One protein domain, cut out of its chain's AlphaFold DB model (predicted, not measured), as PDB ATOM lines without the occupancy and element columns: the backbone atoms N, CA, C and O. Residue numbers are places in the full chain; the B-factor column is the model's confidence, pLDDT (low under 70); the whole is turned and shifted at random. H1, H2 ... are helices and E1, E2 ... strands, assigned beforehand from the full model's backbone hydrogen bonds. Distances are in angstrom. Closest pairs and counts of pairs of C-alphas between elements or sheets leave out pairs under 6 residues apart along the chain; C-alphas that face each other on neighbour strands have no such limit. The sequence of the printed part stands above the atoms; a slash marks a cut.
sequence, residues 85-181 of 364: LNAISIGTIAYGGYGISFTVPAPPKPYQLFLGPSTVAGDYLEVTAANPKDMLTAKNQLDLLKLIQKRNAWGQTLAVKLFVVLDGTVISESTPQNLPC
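This is residues 85 to 181 of the 364 residues of an uncharacterized protein of Verrucomicrobia bacterium (UniProt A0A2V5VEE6). With little regular structure, a small, strongly twisted sheet is built along one long strand, E2, with E1 on one side and E3 and E4 on the other; H1 grazes it, and long unnamed stretches, residues 85 to 111 and 117 to 140, complete the body. The printed part has 97 residues, 34 in named elements, ordered E1, H1, E2, E3, E4; the class is mixed. The branched sheet is antiparallel. The whole is compact, radius of gyration of the C-alphas 12.5 A, spanning 34 by 24 by 23 A.

E2, residues 157 to 166, runs 28.4 A from C-alpha 157 at (141.071, 215.064, 289.066). E1 is residues 112 to 116, 13.2 A; E3 169 to 173, 11.4 A; E4 177 to 180, 9.7 A, ending at (142.944, 219.015, 290.472). H1, residues 141 to 150, measures 14.4 A.

E2 neighbours E1 at 166 degrees (N 114 and O 163, 3.0 A), E4 at 133 degrees (N 158 and O 179, 2.9 A) and, in a hairpin, E3 at 130 degrees (N 164 and O 172, 2.9 A). H1 only grazes the sheet with residues 144 to 148; every O i to N i+4 pair is within hydrogen-bond range.

The farthest C-alphas, Pro 110 and Gly 155, are 36.0 A apart. The E1 to H1 link is long, 24 residues. The printed part has no cut; no printed residue is under 70 in pLDDT.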
ATOM      1  N   LEU A  85     131.048 227.739 283.946       96.75
ATOM      2  CA  LEU A  85     132.141 227.537 284.894       96.75
ATOM      3  C   LEU A  85     133.468 227.658 284.132       96.75
ATOM      4  O   LEU A  85     133.670 226.980 283.121       96.75
ATOM      5  N   ASN A  86     134.340 228.561 284.570       96.62
ATOM      6  CA  ASN A  86     135.644 228.761 283.944       96.62
ATOM      7  C   ASN A  86     136.623 227.661 284.371       96.62
ATOM      8  O   ASN A  86     136.406 226.983 285.374       96.62
ATOM      9  N   ALA A  87     137.712 227.508 283.614       96.06
ATOM     10  CA  ALA A  87     138.779 226.577 283.966       96.06
ATOM     11  C   ALA A  87     139.286 226.855 285.388       96.06
ATOM     12  O   ALA A  87     139.535 228.007 285.753       96.06
ATOM     13  N   ILE A  88     139.414 225.791 286.177       97.06
ATOM     14  CA  ILE A  88     139.841 225.872 287.571       97.06
ATOM     15  C   ILE A  88     141.364 225.940 287.616       97.06
ATOM     16  O   ILE A  88     142.046 225.147 286.964       97.06
ATOM     17  N   SER A  89     141.897 226.872 288.401       94.06
ATOM     18  CA  SER A  89     143.334 227.009 288.636       94.06
ATOM     19  C   SER A  89     143.694 226.707 290.087       94.06
ATOM     20  O   SER A  89     142.888 226.894 290.999       94.06
ATOM     21  N   ILE A  90     144.930 226.256 290.308       93.56
ATOM     22  CA  ILE A  90     145.503 226.165 291.651       93.56
ATOM     23  C   ILE A  90     145.888 227.565 292.130       93.56
ATOM     24  O   ILE A  90     146.573 228.314 291.432       93.56
ATOM     25  N   GLY A  91     145.442 227.905 293.335       92.25
ATOM     26  CA  GLY A  91     145.703 229.176 293.997       92.25
ATOM     27  C   GLY A  91     146.454 228.998 295.314       92.25
ATOM     28  O   GLY A  91     146.764 227.889 295.749       92.25
ATOM     29  N   THR A  92     146.745 230.112 295.977       91.69
ATOM     30  CA  THR A  92     147.381 230.098 297.297       91.69
ATOM     31  C   THR A  92     146.406 229.570 298.347       91.69
ATOM     32  O   THR A  92     145.285 230.066 298.461       91.69
ATOM     33  N   ILE A  93     146.840 228.605 299.160       91.12
ATOM     34  CA  ILE A  93     146.019 227.950 300.191       91.12
ATOM     35  C   ILE A  93     145.414 228.977 301.158       91.12
ATOM     36  O   ILE A  93     144.235 228.872 301.479       91.12
ATOM     37  N   ALA A  94     146.175 230.011 301.535       87.25
ATOM     38  CA  ALA A  94     145.725 231.092 302.418       87.25
ATOM     39  C   ALA A  94     144.510 231.878 301.883       87.25
ATOM     40  O   ALA A  94     143.785 232.489 302.663       87.25
ATOM     41  N   TYR A  95     144.273 231.848 300.568       89.12
ATOM     42  CA  TYR A  95     143.136 232.506 299.919       89.12
ATOM     43  C   TYR A  95     142.046 231.523 299.474       89.12
ATOM     44  O   TYR A  95     141.106 231.932 298.813       89.12
ATOM     45  N   GLY A  96     142.129 230.247 299.860       90.50
ATOM     46  CA  GLY A  96     141.170 229.204 299.477       90.50
ATOM     47  C   GLY A  96     141.794 228.068 298.663       90.50
ATOM     48  O   GLY A  96     141.259 226.963 298.640       90.50
ATOM     49  N   GLY A  97     142.977 228.276 298.077       93.69
ATOM     50  CA  GLY A  97     143.755 227.234 297.393       93.69
ATOM     51  C   GLY A  97     143.369 226.962 295.940       93.69
ATOM     52  O   GLY A  97     144.088 226.234 295.259       93.69
ATOM     53  N   TYR A  98     142.295 227.573 295.439       96.38
ATOM     54  CA  TYR A  98     141.859 227.460 294.047       96.38
ATOM     55  C   TYR A  98     141.292 228.785 293.554       96.38
ATOM     56  O   TYR A  98     140.655 229.491 294.326       96.38
ATOM     57  N   GLY A  99     141.479 229.077 292.270       95.56
ATOM     58  CA  GLY A  99     140.696 230.086 291.565       95.56
ATOM     59  C   GLY A  99     139.512 229.413 290.879       95.56
ATOM     60  O   GLY A  99     139.701 228.655 289.924       95.56
ATOM     61  N   ILE A 100     138.295 229.675 291.361       96.38
ATOM     62  CA  ILE A 100     137.070 229.107 290.780       96.38
ATOM     63  C   ILE A 100     136.101 230.240 290.461       96.38
ATOM     64  O   ILE A 100     135.627 230.928 291.355       96.38
ATOM     65  N   SER A 101     135.771 230.431 289.187       95.44
ATOM     66  CA  SER A 101     134.916 231.535 288.738       95.44
ATOM     67  C   SER A 101     133.898 231.084 287.703       95.44
ATOM     68  O   SER A 101     134.067 230.049 287.054       95.44
ATOM     69  N   PHE A 102     132.848 231.878 287.515       94.69
ATOM     70  CA  PHE A 102     131.844 231.632 286.487       94.69
ATOM     71  C   PHE A 102     131.391 232.926 285.806       94.69
ATOM     72  O   PHE A 102     131.656 234.037 286.264       94.69
ATOM     73  N   THR A 103     130.723 232.779 284.663       87.44
ATOM     74  CA  THR A 103     130.250 233.916 283.860       87.44
ATOM     75  C   THR A 103     128.912 234.453 284.374       87.44
ATOM     76  O   THR A 103     127.984 233.687 284.602       87.44
ATOM     77  N   VAL A 104     128.816 235.774 284.522       78.50
ATOM     78  CA  VAL A 104     127.629 236.526 284.969       78.50
ATOM     79  C   VAL A 104     126.724 236.924 283.787       78.50
ATOM     80  O   VAL A 104     127.223 236.998 282.661       78.50
ATOM     81  N   PRO A 105     125.433 237.248 284.006       79.12
ATOM     82  CA  PRO A 105     124.731 237.374 285.289       79.12
ATOM     83  C   PRO A 105     124.239 236.041 285.866       79.12
ATOM     84  O   PRO A 105     123.612 235.247 285.176       79.12
ATOM     85  N   ALA A 106     124.479 235.833 287.165       83.12
ATOM     86  CA  ALA A 106     123.777 234.807 287.932       83.12
ATOM     87  C   ALA A 106     122.295 235.194 288.083       83.12
ATOM     88  O   ALA A 106     122.005 236.387 288.246       83.12
ATOM     89  N   PRO A 107     121.362 234.230 288.071       86.94
ATOM     90  CA  PRO A 107     119.981 234.523 288.420       86.94
ATOM     91  C   PRO A 107     119.874 234.979 289.889       86.94
ATOM     92  O   PRO A 107     120.616 234.480 290.739       86.94
ATOM     93  N   PRO A 108     118.983 235.937 290.205       91.25
ATOM     94  CA  PRO A 108     118.791 236.424 291.571       91.25
ATOM     95  C   PRO A 108     118.092 235.375 292.450       91.25
ATOM     96  O   PRO A 108     117.629 234.347 291.966       91.25
ATOM     97  N   LYS A 109     117.948 235.644 293.753       91.62
ATOM     98  CA  LYS A 109     117.074 234.833 294.621       91.62
ATOM     99  C   LYS A 109     115.662 234.738 294.014       91.62
ATOM    100  O   LYS A 109     115.194 235.740 293.480       91.62
ATOM    101  N   PRO A 110     114.972 233.587 294.109       94.44
ATOM    102  CA  PRO A 110     115.257 232.430 294.968       94.44
ATOM    103  C   PRO A 110     116.176 231.358 294.355       94.44
ATOM    104  O   PRO A 110     116.307 230.283 294.929       94.44
ATOM    105  N   TYR A 111     116.822 231.621 293.217       95.06
ATOM    106  CA  TYR A 111     117.765 230.670 292.637       95.06
ATOM    107  C   TYR A 111     118.977 230.457 293.559       95.06
ATOM    108  O   TYR A 111     119.502 231.405 294.149       95.06
ATOM    109  N   GLN A 112     119.427 229.208 293.656       95.31
ATOM    110  CA  GLN A 112     120.617 228.789 294.393       95.31
ATOM    111  C   GLN A 112     121.684 228.262 293.436       95.31
ATOM    112  O   GLN A 112     121.373 227.735 292.365       95.31
ATOM    113  N   LEU A 113     122.946 228.398 293.838       95.25
ATOM    114  CA  LEU A 113     124.094 227.914 293.080       95.25
ATOM    115  C   LEU A 113     124.864 226.886 293.902       95.25
ATOM    116  O   LEU A 113     125.286 227.181 295.022       95.25
ATOM    117  N   PHE A 114     125.094 225.709 293.321       96.19
ATOM    118  CA  PHE A 114     125.867 224.631 293.937       96.19
ATOM    119  C   PHE A 114     127.055 224.235 293.055       96.19
ATOM    120  O   PHE A 114     126.899 224.051 291.851       96.19
ATOM    121  N   LEU A 115     128.241 224.084 293.645       97.00
ATOM    122  CA  LEU A 115     129.461 223.635 292.967       97.00
ATOM    123  C   LEU A 115     129.816 222.216 293.423       97.00
ATOM    124  O   LEU A 115     130.065 222.004 294.606       97.00
ATOM    125  N   GLY A 116     129.902 221.255 292.508       96.75
ATOM    126  CA  GLY A 116     130.300 219.889 292.860       96.75
ATOM    127  C   GLY A 116     130.149 218.886 291.717       96.75
ATOM    128  O   GLY A 116     129.791 219.269 290.604       96.75
ATOM    129  N   PRO A 117     130.433 217.595 291.947       94.38
ATOM    130  CA  PRO A 117     130.159 216.530 290.981       94.38
ATOM    131  C   PRO A 117     128.661 216.219 290.809       94.38
ATOM    132  O   PRO A 117     128.278 215.661 289.783       94.38
ATOM    133  N   SER A 118     127.810 216.537 291.794       90.38
ATOM    134  CA  SER A 118     126.355 216.306 291.736       90.38
ATOM    135  C   SER A 118     125.598 217.224 292.702       90.38
ATOM    136  O   SER A 118     126.220 217.887 293.523       90.38
ATOM    137  N   THR A 119     124.265 217.215 292.663       83.88
ATOM    138  CA  THR A 119     123.407 217.924 293.634       83.88
ATOM    139  C   THR A 119     122.962 217.070 294.822       83.88
ATOM    140  O   THR A 119     122.124 217.496 295.614       83.88
ATOM    141  N   VAL A 120     123.526 215.869 294.987       86.38
ATOM    142  CA  VAL A 120     123.276 215.036 296.170       86.38
ATOM    143  C   VAL A 120     123.826 215.745 297.408       86.38
ATOM    144  O   VAL A 120     124.940 216.268 297.389       86.38
ATOM    145  N   ALA A 121     123.060 215.760 298.501       80.25
ATOM    146  CA  ALA A 121     123.483 216.395 299.747       80.25
ATOM    147  C   ALA A 121     124.878 215.909 300.192       80.25
ATOM    148  O   ALA A 121     125.172 214.710 300.267       80.25
ATOM    149  N   GLY A 122     125.763 216.869 300.464       79.69
ATOM    150  CA  GLY A 122     127.162 216.625 300.816       79.69
ATOM    151  C   GLY A 122     128.087 216.286 299.639       79.69
ATOM    152  O   GLY A 122     129.237 215.950 299.892       79.69
ATOM    153  N   ASP A 123     127.611 216.339 298.393       91.50
ATOM    154  CA  ASP A 123     128.421 216.241 297.165       91.50
ATOM    155  C   ASP A 123     128.517 217.585 296.425       91.50
ATOM    156  O   ASP A 123     128.830 217.628 295.235       91.50
ATOM    157  N   TYR A 124     128.256 218.685 297.125       94.38
ATOM    158  CA  TYR A 124     128.379 220.035 296.597       94.38
ATOM    159  C   TYR A 124     128.750 221.041 297.688       94.38
ATOM    160  O   TYR A 124     128.600 220.777 298.881       94.38
ATOM    161  N   LEU A 125     129.189 222.218 297.248       94.75
ATOM    162  CA  LEU A 125     129.327 223.433 298.037       94.75
ATOM    163  C   LEU A 125     128.230 224.408 297.631       94.75
ATOM    164  O   LEU A 125     128.029 224.640 296.438       94.75
ATOM    165  N   GLU A 126     127.551 225.014 298.601       93.44
ATOM    166  CA  GLU A 126     126.662 226.135 298.307       93.44
ATOM    167  C   GLU A 126     127.464 227.413 298.063       93.44
ATOM    168  O   GLU A 126     128.216 227.877 298.918       93.44
ATOM    169  N   VAL A 127     127.299 227.979 296.867       93.75
ATOM    170  CA  VAL A 127     128.047 229.146 296.377       93.75
ATOM    171  C   VAL A 127     127.123 230.290 295.951       93.75
ATOM    172  O   VAL A 127     127.567 231.243 295.319       93.75
ATOM    173  N   THR A 128     125.842 230.246 296.338       92.38
ATOM    174  CA  THR A 128     124.820 231.259 296.006       92.38
ATOM    175  C   THR A 128     125.250 232.690 296.356       92.38
ATOM    176  O   THR A 128     124.986 233.620 295.602       92.38
ATOM    177  N   ALA A 129     125.922 232.875 297.496       89.12
ATOM    178  CA  ALA A 129     126.384 234.180 297.974       89.12
ATOM    179  C   ALA A 129     127.857 234.478 297.634       89.12
ATOM    180  O   ALA A 129     128.410 235.471 298.115       89.12
ATOM    181  N   ALA A 130     128.518 233.610 296.864       89.06
ATOM    182  CA  ALA A 130     129.937 233.740 296.574       89.06
ATOM    183  C   ALA A 130     130.203 234.800 295.491       89.06
ATOM    184  O   ALA A 130     129.344 235.116 294.666       89.06
ATOM    185  N   ASN A 131     131.419 235.353 295.478       90.62
ATOM    186  CA  ASN A 131     131.834 236.280 294.431       90.62
ATOM    187  C   ASN A 131     131.971 235.509 293.102       90.62
ATOM    188  O   ASN A 131     132.728 234.543 293.050       90.62
ATOM    189  N   PRO A 132     131.321 235.925 291.998       91.88
ATOM    190  CA  PRO A 132     131.421 235.207 290.725       91.88
ATOM    191  C   PRO A 132     132.840 235.105 290.156       91.88
ATOM    192  O   PRO A 132     133.129 234.203 289.368       91.88
ATOM    193  N   LYS A 133     133.727 236.032 290.539       91.81
ATOM    194  CA  LYS A 133     135.139 236.024 290.135       91.81
ATOM    195  C   LYS A 133     136.003 235.094 290.982       91.81
ATOM    196  O   LYS A 133     137.081 234.737 290.523       91.81
ATOM    197  N   ASP A 134     135.543 234.733 292.177       90.88
ATOM    198  CA  ASP A 134     136.225 233.781 293.044       90.88
ATOM    199  C   ASP A 134     135.255 233.178 294.069       90.88
ATOM    200  O   ASP A 134     134.875 233.804 295.065       90.88
ATOM    201  N   MET A 135     134.795 231.964 293.777       93.19
ATOM    202  CA  MET A 135     133.812 231.249 294.580       93.19
ATOM    203  C   MET A 135     134.432 230.557 295.791       93.19
ATOM    204  O   MET A 135     133.700 230.206 296.720       93.19
ATOM    205  N   LEU A 136     135.749 230.337 295.783       92.75
ATOM    206  CA  LEU A 136     136.446 229.653 296.858       92.75
ATOM    207  C   LEU A 136     137.311 230.643 297.627       92.75
ATOM    208  O   LEU A 136     138.136 231.350 297.076       92.75
ATOM    209  N   THR A 137     137.125 230.672 298.934       90.00
ATOM    210  CA  THR A 137     137.877 231.517 299.854       90.00
ATOM    211  C   THR A 137     138.318 230.675 301.042       90.00
ATOM    212  O   THR A 137     137.872 229.539 301.220       90.00
ATOM    213  N   ALA A 138     139.119 231.244 301.942       86.88
ATOM    214  CA  ALA A 138     139.452 230.588 303.208       86.88
ATOM    215  C   ALA A 138     138.210 230.163 304.029       86.88
ATOM    216  O   ALA A 138     138.298 229.243 304.838       86.88
ATOM    217  N   LYS A 139     137.041 230.793 303.818       88.31
ATOM    218  CA  LYS A 139     135.812 230.504 304.577       88.31
ATOM    219  C   LYS A 139     135.133 229.190 304.186       88.31
ATOM    220  O   LYS A 139     134.535 228.560 305.047       88.31
ATOM    221  N   ASN A 140     135.200 228.800 302.915       90.94
ATOM    222  CA  ASN A 140     134.529 227.607 302.376       90.94
ATOM    223  C   ASN A 140     135.515 226.574 301.795       90.94
ATOM    224  O   ASN A 140     135.105 225.532 301.286       90.94
ATOM    225  N   GLN A 141     136.821 226.819 301.923       93.06
ATOM    226  CA  GLN A 141     137.876 225.862 301.587       93.06
ATOM    227  C   GLN A 141     137.703 224.518 302.307       93.06
ATOM    228  O   GLN A 141     137.892 223.467 301.696       93.06
ATOM    229  N   LEU A 142     137.330 224.532 303.591       93.38
ATOM    230  CA  LEU A 142     137.149 223.305 304.368       93.38
ATOM    231  C   LEU A 142     136.055 222.403 303.778       93.38
ATOM    232  O   LEU A 142     136.218 221.183 303.745       93.38
ATOM    233  N   ASP A 143     134.967 222.990 303.281       93.69
ATOM    234  CA  ASP A 143     133.849 222.243 302.703       93.69
ATOM    235  C   ASP A 143     134.255 221.560 301.393       93.69
ATOM    236  O   ASP A 143     133.885 220.408 301.155       93.69
ATOM    237  N   LEU A 144     135.113 222.208 300.593       95.06
ATOM    238  CA  LEU A 144     135.690 221.591 299.396       95.06
ATOM    239  C   LEU A 144     136.553 220.383 299.749       95.06
ATOM    240  O   LEU A 144     136.443 219.331 299.124       95.06
ATOM    241  N   LEU A 145     137.399 220.514 300.768       95.31
ATOM    242  CA  LEU A 145     138.290 219.433 301.190       95.31
ATOM    243  C   LEU A 145     137.512 218.245 301.761       95.31
ATOM    244  O   LEU A 145     137.855 217.099 301.480       95.31
ATOM    245  N   LYS A 146     136.426 218.501 302.498       93.50
ATOM    246  CA  LYS A 146     135.503 217.454 302.963       93.50
ATOM    247  C   LYS A 146     134.792 216.758 301.804       93.50
ATOM    248  O   LYS A 146     134.637 215.539 301.841       93.50
ATOM    249  N   LEU A 147     134.404 217.494 300.761       94.88
ATOM    250  CA  LEU A 147     133.838 216.910 299.544       94.88
ATOM    251  C   LEU A 147     134.852 215.977 298.864       94.88
ATOM    252  O   LEU A 147     134.521 214.833 298.550       94.88
ATOM    253  N   ILE A 148     136.098 216.429 298.692       95.31
ATOM    254  CA  ILE A 148     137.185 215.619 298.115       95.31
ATOM    255  C   ILE A 148     137.426 214.356 298.952       95.31
ATOM    256  O   ILE A 148     137.536 213.263 298.391       95.31
ATOM    257  N   GLN A 149     137.437 214.486 300.283       93.62
ATOM    258  CA  GLN A 149     137.558 213.359 301.208       93.62
ATOM    259  C   GLN A 149     136.425 212.350 301.028       93.62
ATOM    260  O   GLN A 149     136.687 211.160 300.868       93.62
ATOM    261  N   LYS A 150     135.172 212.818 301.024       92.50
ATOM    262  CA  LYS A 150     133.979 211.975 300.861       92.50
ATOM    263  C   LYS A 150     134.008 211.202 299.542       92.50
ATOM    264  O   LYS A 150     133.590 210.049 299.492       92.50
ATOM    265  N   ARG A 151     134.519 211.829 298.480       92.00
ATOM    266  CA  ARG A 151     134.678 211.212 297.157       92.00
ATOM    267  C   ARG A 151     135.946 210.369 297.009       92.00
ATOM    268  O   ARG A 151     136.122 209.770 295.954       92.00
ATOM    269  N   ASN A 152     136.811 210.321 298.025       92.50
ATOM    270  CA  ASN A 152     138.130 209.690 297.965       92.50
ATOM    271  C   ASN A 152     138.948 210.131 296.730       92.50
ATOM    272  O   ASN A 152     139.628 209.330 296.090       92.50
ATOM    273  N   ALA A 153     138.854 211.416 296.372       94.62
ATOM    274  CA  ALA A 153     139.421 211.965 295.138       94.62
ATOM    275  C   ALA A 153     140.844 212.527 295.321       94.62
ATOM    276  O   ALA A 153     141.310 213.334 294.522       94.62
ATOM    277  N   TRP A 154     141.546 212.139 296.385       93.81
ATOM    278  CA  TRP A 154     142.881 212.654 296.685       93.81
ATOM    279  C   TRP A 154     143.899 212.325 295.585       93.81
ATOM    280  O   TRP A 154     143.976 211.185 295.125       93.81
ATOM    281  N   GLY A 155     144.698 213.321 295.191       88.69
ATOM    282  CA  GLY A 155     145.718 213.214 294.141       88.69
ATOM    283  C   GLY A 155     145.156 212.848 292.764       88.69
ATOM    284  O   GLY A 155     145.881 212.325 291.921       88.69
ATOM    285  N   GLN A 156     143.854 213.064 292.562       92.81
ATOM    286  CA  GLN A 156     143.132 212.795 291.325       92.81
ATOM    287  C   GLN A 156     142.478 214.078 290.808       92.81
ATOM    288  O   GLN A 156     142.437 215.112 291.476       92.81
ATOM    289  N   THR A 157     141.920 214.004 289.606       95.56
ATOM    290  CA  THR A 157     141.071 215.064 289.066       95.56
ATOM    291  C   THR A 157     139.613 214.741 289.356       95.56
ATOM    292  O   THR A 157     139.131 213.670 288.993       95.56
ATOM    293  N   LEU A 158     138.892 215.684 289.958       95.62
ATOM    294  CA  LEU A 158     137.450 215.591 290.155       95.62
ATOM    295  C   LEU A 158     136.734 216.454 289.113       95.62
ATOM    296  O   LEU A 158     136.965 217.658 289.031       95.62
ATOM    297  N   ALA A 159     135.844 215.859 288.325       96.81
ATOM    298  CA  ALA A 159     134.981 216.624 287.434       96.81
ATOM    299  C   ALA A 159     133.878 217.315 288.251       96.81
ATOM    300  O   ALA A 159     133.071 216.646 288.901       96.81
ATOM    301  N   VAL A 160     133.836 218.646 288.215       97.69
ATOM    302  CA  VAL A 160     132.847 219.459 288.936       97.69
ATOM    303  C   VAL A 160     132.049 220.332 287.976       97.69
ATOM    304  O   VAL A 160     132.558 220.782 286.950       97.69
ATOM    305  N   LYS A 161     130.787 220.580 288.314       97.38
ATOM    306  CA  LYS A 161     129.871 221.460 287.588       97.38
ATOM    307  C   LYS A 161     129.328 222.530 288.523       97.38
ATOM    308  O   LYS A 161     129.307 222.356 289.743       97.38
ATOM    309  N   LEU A 162     128.854 223.616 287.927       96.75
ATOM    310  CA  LEU A 162     127.990 224.582 288.587       96.75
ATOM    311  C   LEU A 162     126.534 224.224 288.272       96.75
ATOM    312  O   LEU A 162     126.143 224.179 287.104       96.75
ATOM    313  N   PHE A 163     125.747 223.972 289.309       96.12
ATOM    314  CA  PHE A 163     124.319 223.699 289.227       96.12
ATOM    315  C   PHE A 163     123.542 224.948 289.614       96.12
ATOM    316  O   PHE A 163     123.826 225.565 290.643       96.12
ATOM    317  N   VAL A 164     122.540 225.289 288.809       95.06
ATOM    318  CA  VAL A 164     121.526 226.274 289.185       95.06
ATOM    319  C   VAL A 164     120.295 225.511 289.652       95.06
ATOM    320  O   VAL A 164     119.768 224.661 288.928       95.06
ATOM    321  N   VAL A 165     119.852 225.811 290.865       94.94
ATOM    322  CA  VAL A 165     118.742 225.130 291.526       94.94
ATOM    323  C   VAL A 165     117.646 226.134 291.845       94.94
ATOM    324  O   VAL A 165     117.920 227.245 292.293       94.94
ATOM    325  N   LEU A 166     116.401 225.741 291.607       93.88
ATOM    326  CA  LEU A 166     115.214 226.497 291.985       93.88
ATOM    327  C   LEU A 166     114.249 225.547 292.687       93.88
ATOM    328  O   LEU A 166     113.938 224.488 292.145       93.88
ATOM    329  N   ASP A 167     113.797 225.917 293.886       90.62
ATOM    330  CA  ASP A 167     112.837 225.137 294.677       90.62
ATOM    331  C   ASP A 167     113.253 223.647 294.812       90.62
ATOM    332  O   ASP A 167     112.445 222.731 294.682       90.62
ATOM    333  N   GLY A 168     114.556 223.393 295.010       89.06
ATOM    334  CA  GLY A 168     115.140 222.048 295.142       89.06
ATOM    335  C   GLY A 168     115.348 221.275 293.832       89.06
ATOM    336  O   GLY A 168     115.911 220.184 293.852       89.06
ATOM    337  N   THR A 169     114.946 221.831 292.687       90.62
ATOM    338  CA  THR A 169     115.098 221.199 291.368       90.62
ATOM    339  C   THR A 169     116.281 221.788 290.607       90.62
ATOM    340  O   THR A 169     116.429 223.006 290.518       90.62
ATOM    341  N   VAL A 170     117.113 220.930 290.013       93.25
ATOM    342  CA  VAL A 170     118.185 221.356 289.101       93.25
ATOM    343  C   VAL A 170     117.569 221.820 287.789       93.25
ATOM    344  O   VAL A 170     116.938 221.030 287.089       93.25
ATOM    345  N   ILE A 171     117.758 223.092 287.444       92.81
ATOM    346  CA  ILE A 171     117.204 223.670 286.210       92.81
ATOM    347  C   ILE A 171     118.262 223.829 285.115       92.81
ATOM    348  O   ILE A 171     117.938 223.807 283.930       92.81
ATOM    349  N   SER A 172     119.537 223.972 285.490       92.81
ATOM    350  CA  SER A 172     120.650 223.988 284.541       92.81
ATOM    351  C   SER A 172     121.961 223.551 285.186       92.81
ATOM    352  O   SER A 172     122.155 223.676 286.397       92.81
ATOM    353  N   GLU A 173     122.867 223.056 284.345       95.31
ATOM    354  CA  GLU A 173     124.211 222.626 284.719       95.31
ATOM    355  C   GLU A 173     125.227 223.250 283.761       95.31
ATOM    356  O   GLU A 173     124.987 223.323 282.551       95.31
ATOM    357  N   SER A 174     126.378 223.672 284.281       95.75
ATOM    358  CA  SER A 174     127.504 224.072 283.441       95.75
ATOM    359  C   SER A 174     128.133 222.869 282.734       95.75
ATOM    360  O   SER A 174     127.961 221.711 283.127       95.75
ATOM    361  N   THR A 175     128.981 223.145 281.742       95.19
ATOM    362  CA  THR A 175     129.965 222.146 281.319       95.19
ATOM    363  C   THR A 175     130.878 221.789 282.504       95.19
ATOM    364  O   THR A 175     131.221 222.681 283.294       95.19
ATOM    365  N   PRO A 176     131.247 220.506 282.675       97.12
ATOM    366  CA  PRO A 176     132.156 220.116 283.740       97.12
ATOM    367  C   PRO A 176     133.551 220.712 283.546       97.12
ATOM    368  O   PRO A 176     134.033 220.850 282.421       97.12
ATOM    369  N   GLN A 177     134.190 221.048 284.662       97.94
ATOM    370  CA  GLN A 177     135.578 221.487 284.744       97.94
ATOM    371  C   GLN A 177     136.369 220.539 285.640       97.94
ATOM    372  O   GLN A 177     135.837 219.945 286.579       97.94
ATOM    373  N   ASN A 178     137.653 220.407 285.334       97.38
ATOM    374  CA  ASN A 178     138.566 219.540 286.060       97.38
ATOM    375  C   ASN A 178     139.099 220.265 287.296       97.38
ATOM    376  O   ASN A 178     139.816 221.255 287.168       97.38
ATOM    377  N   LEU A 179     138.766 219.758 288.481       97.56
ATOM    378  CA  LEU A 179     139.336 220.185 289.753       97.56
ATOM    379  C   LEU A 179     140.530 219.278 290.101       97.56
ATOM    380  O   LEU A 179     140.313 218.123 290.481       97.56
ATOM    381  N   PRO A 180     141.778 219.761 290.000       96.50
ATOM    382  CA  PRO A 180     142.944 219.015 290.472       96.50
ATOM    383  C   PRO A 180     142.925 218.935 292.005       96.50
ATOM    384  O   PRO A 180     143.148 219.931 292.692       96.50
ATOM    385  N   CYS A 181     142.612 217.767 292.561       96.88
ATOM    386  CA  CYS A 181     142.492 217.586 294.005       96.88
ATOM    387  C   CYS A 181     143.878 217.471 294.652       96.88
ATOM    388  O   CYS A 181     144.802 216.929 294.039       96.88
TER     389      CYS A 181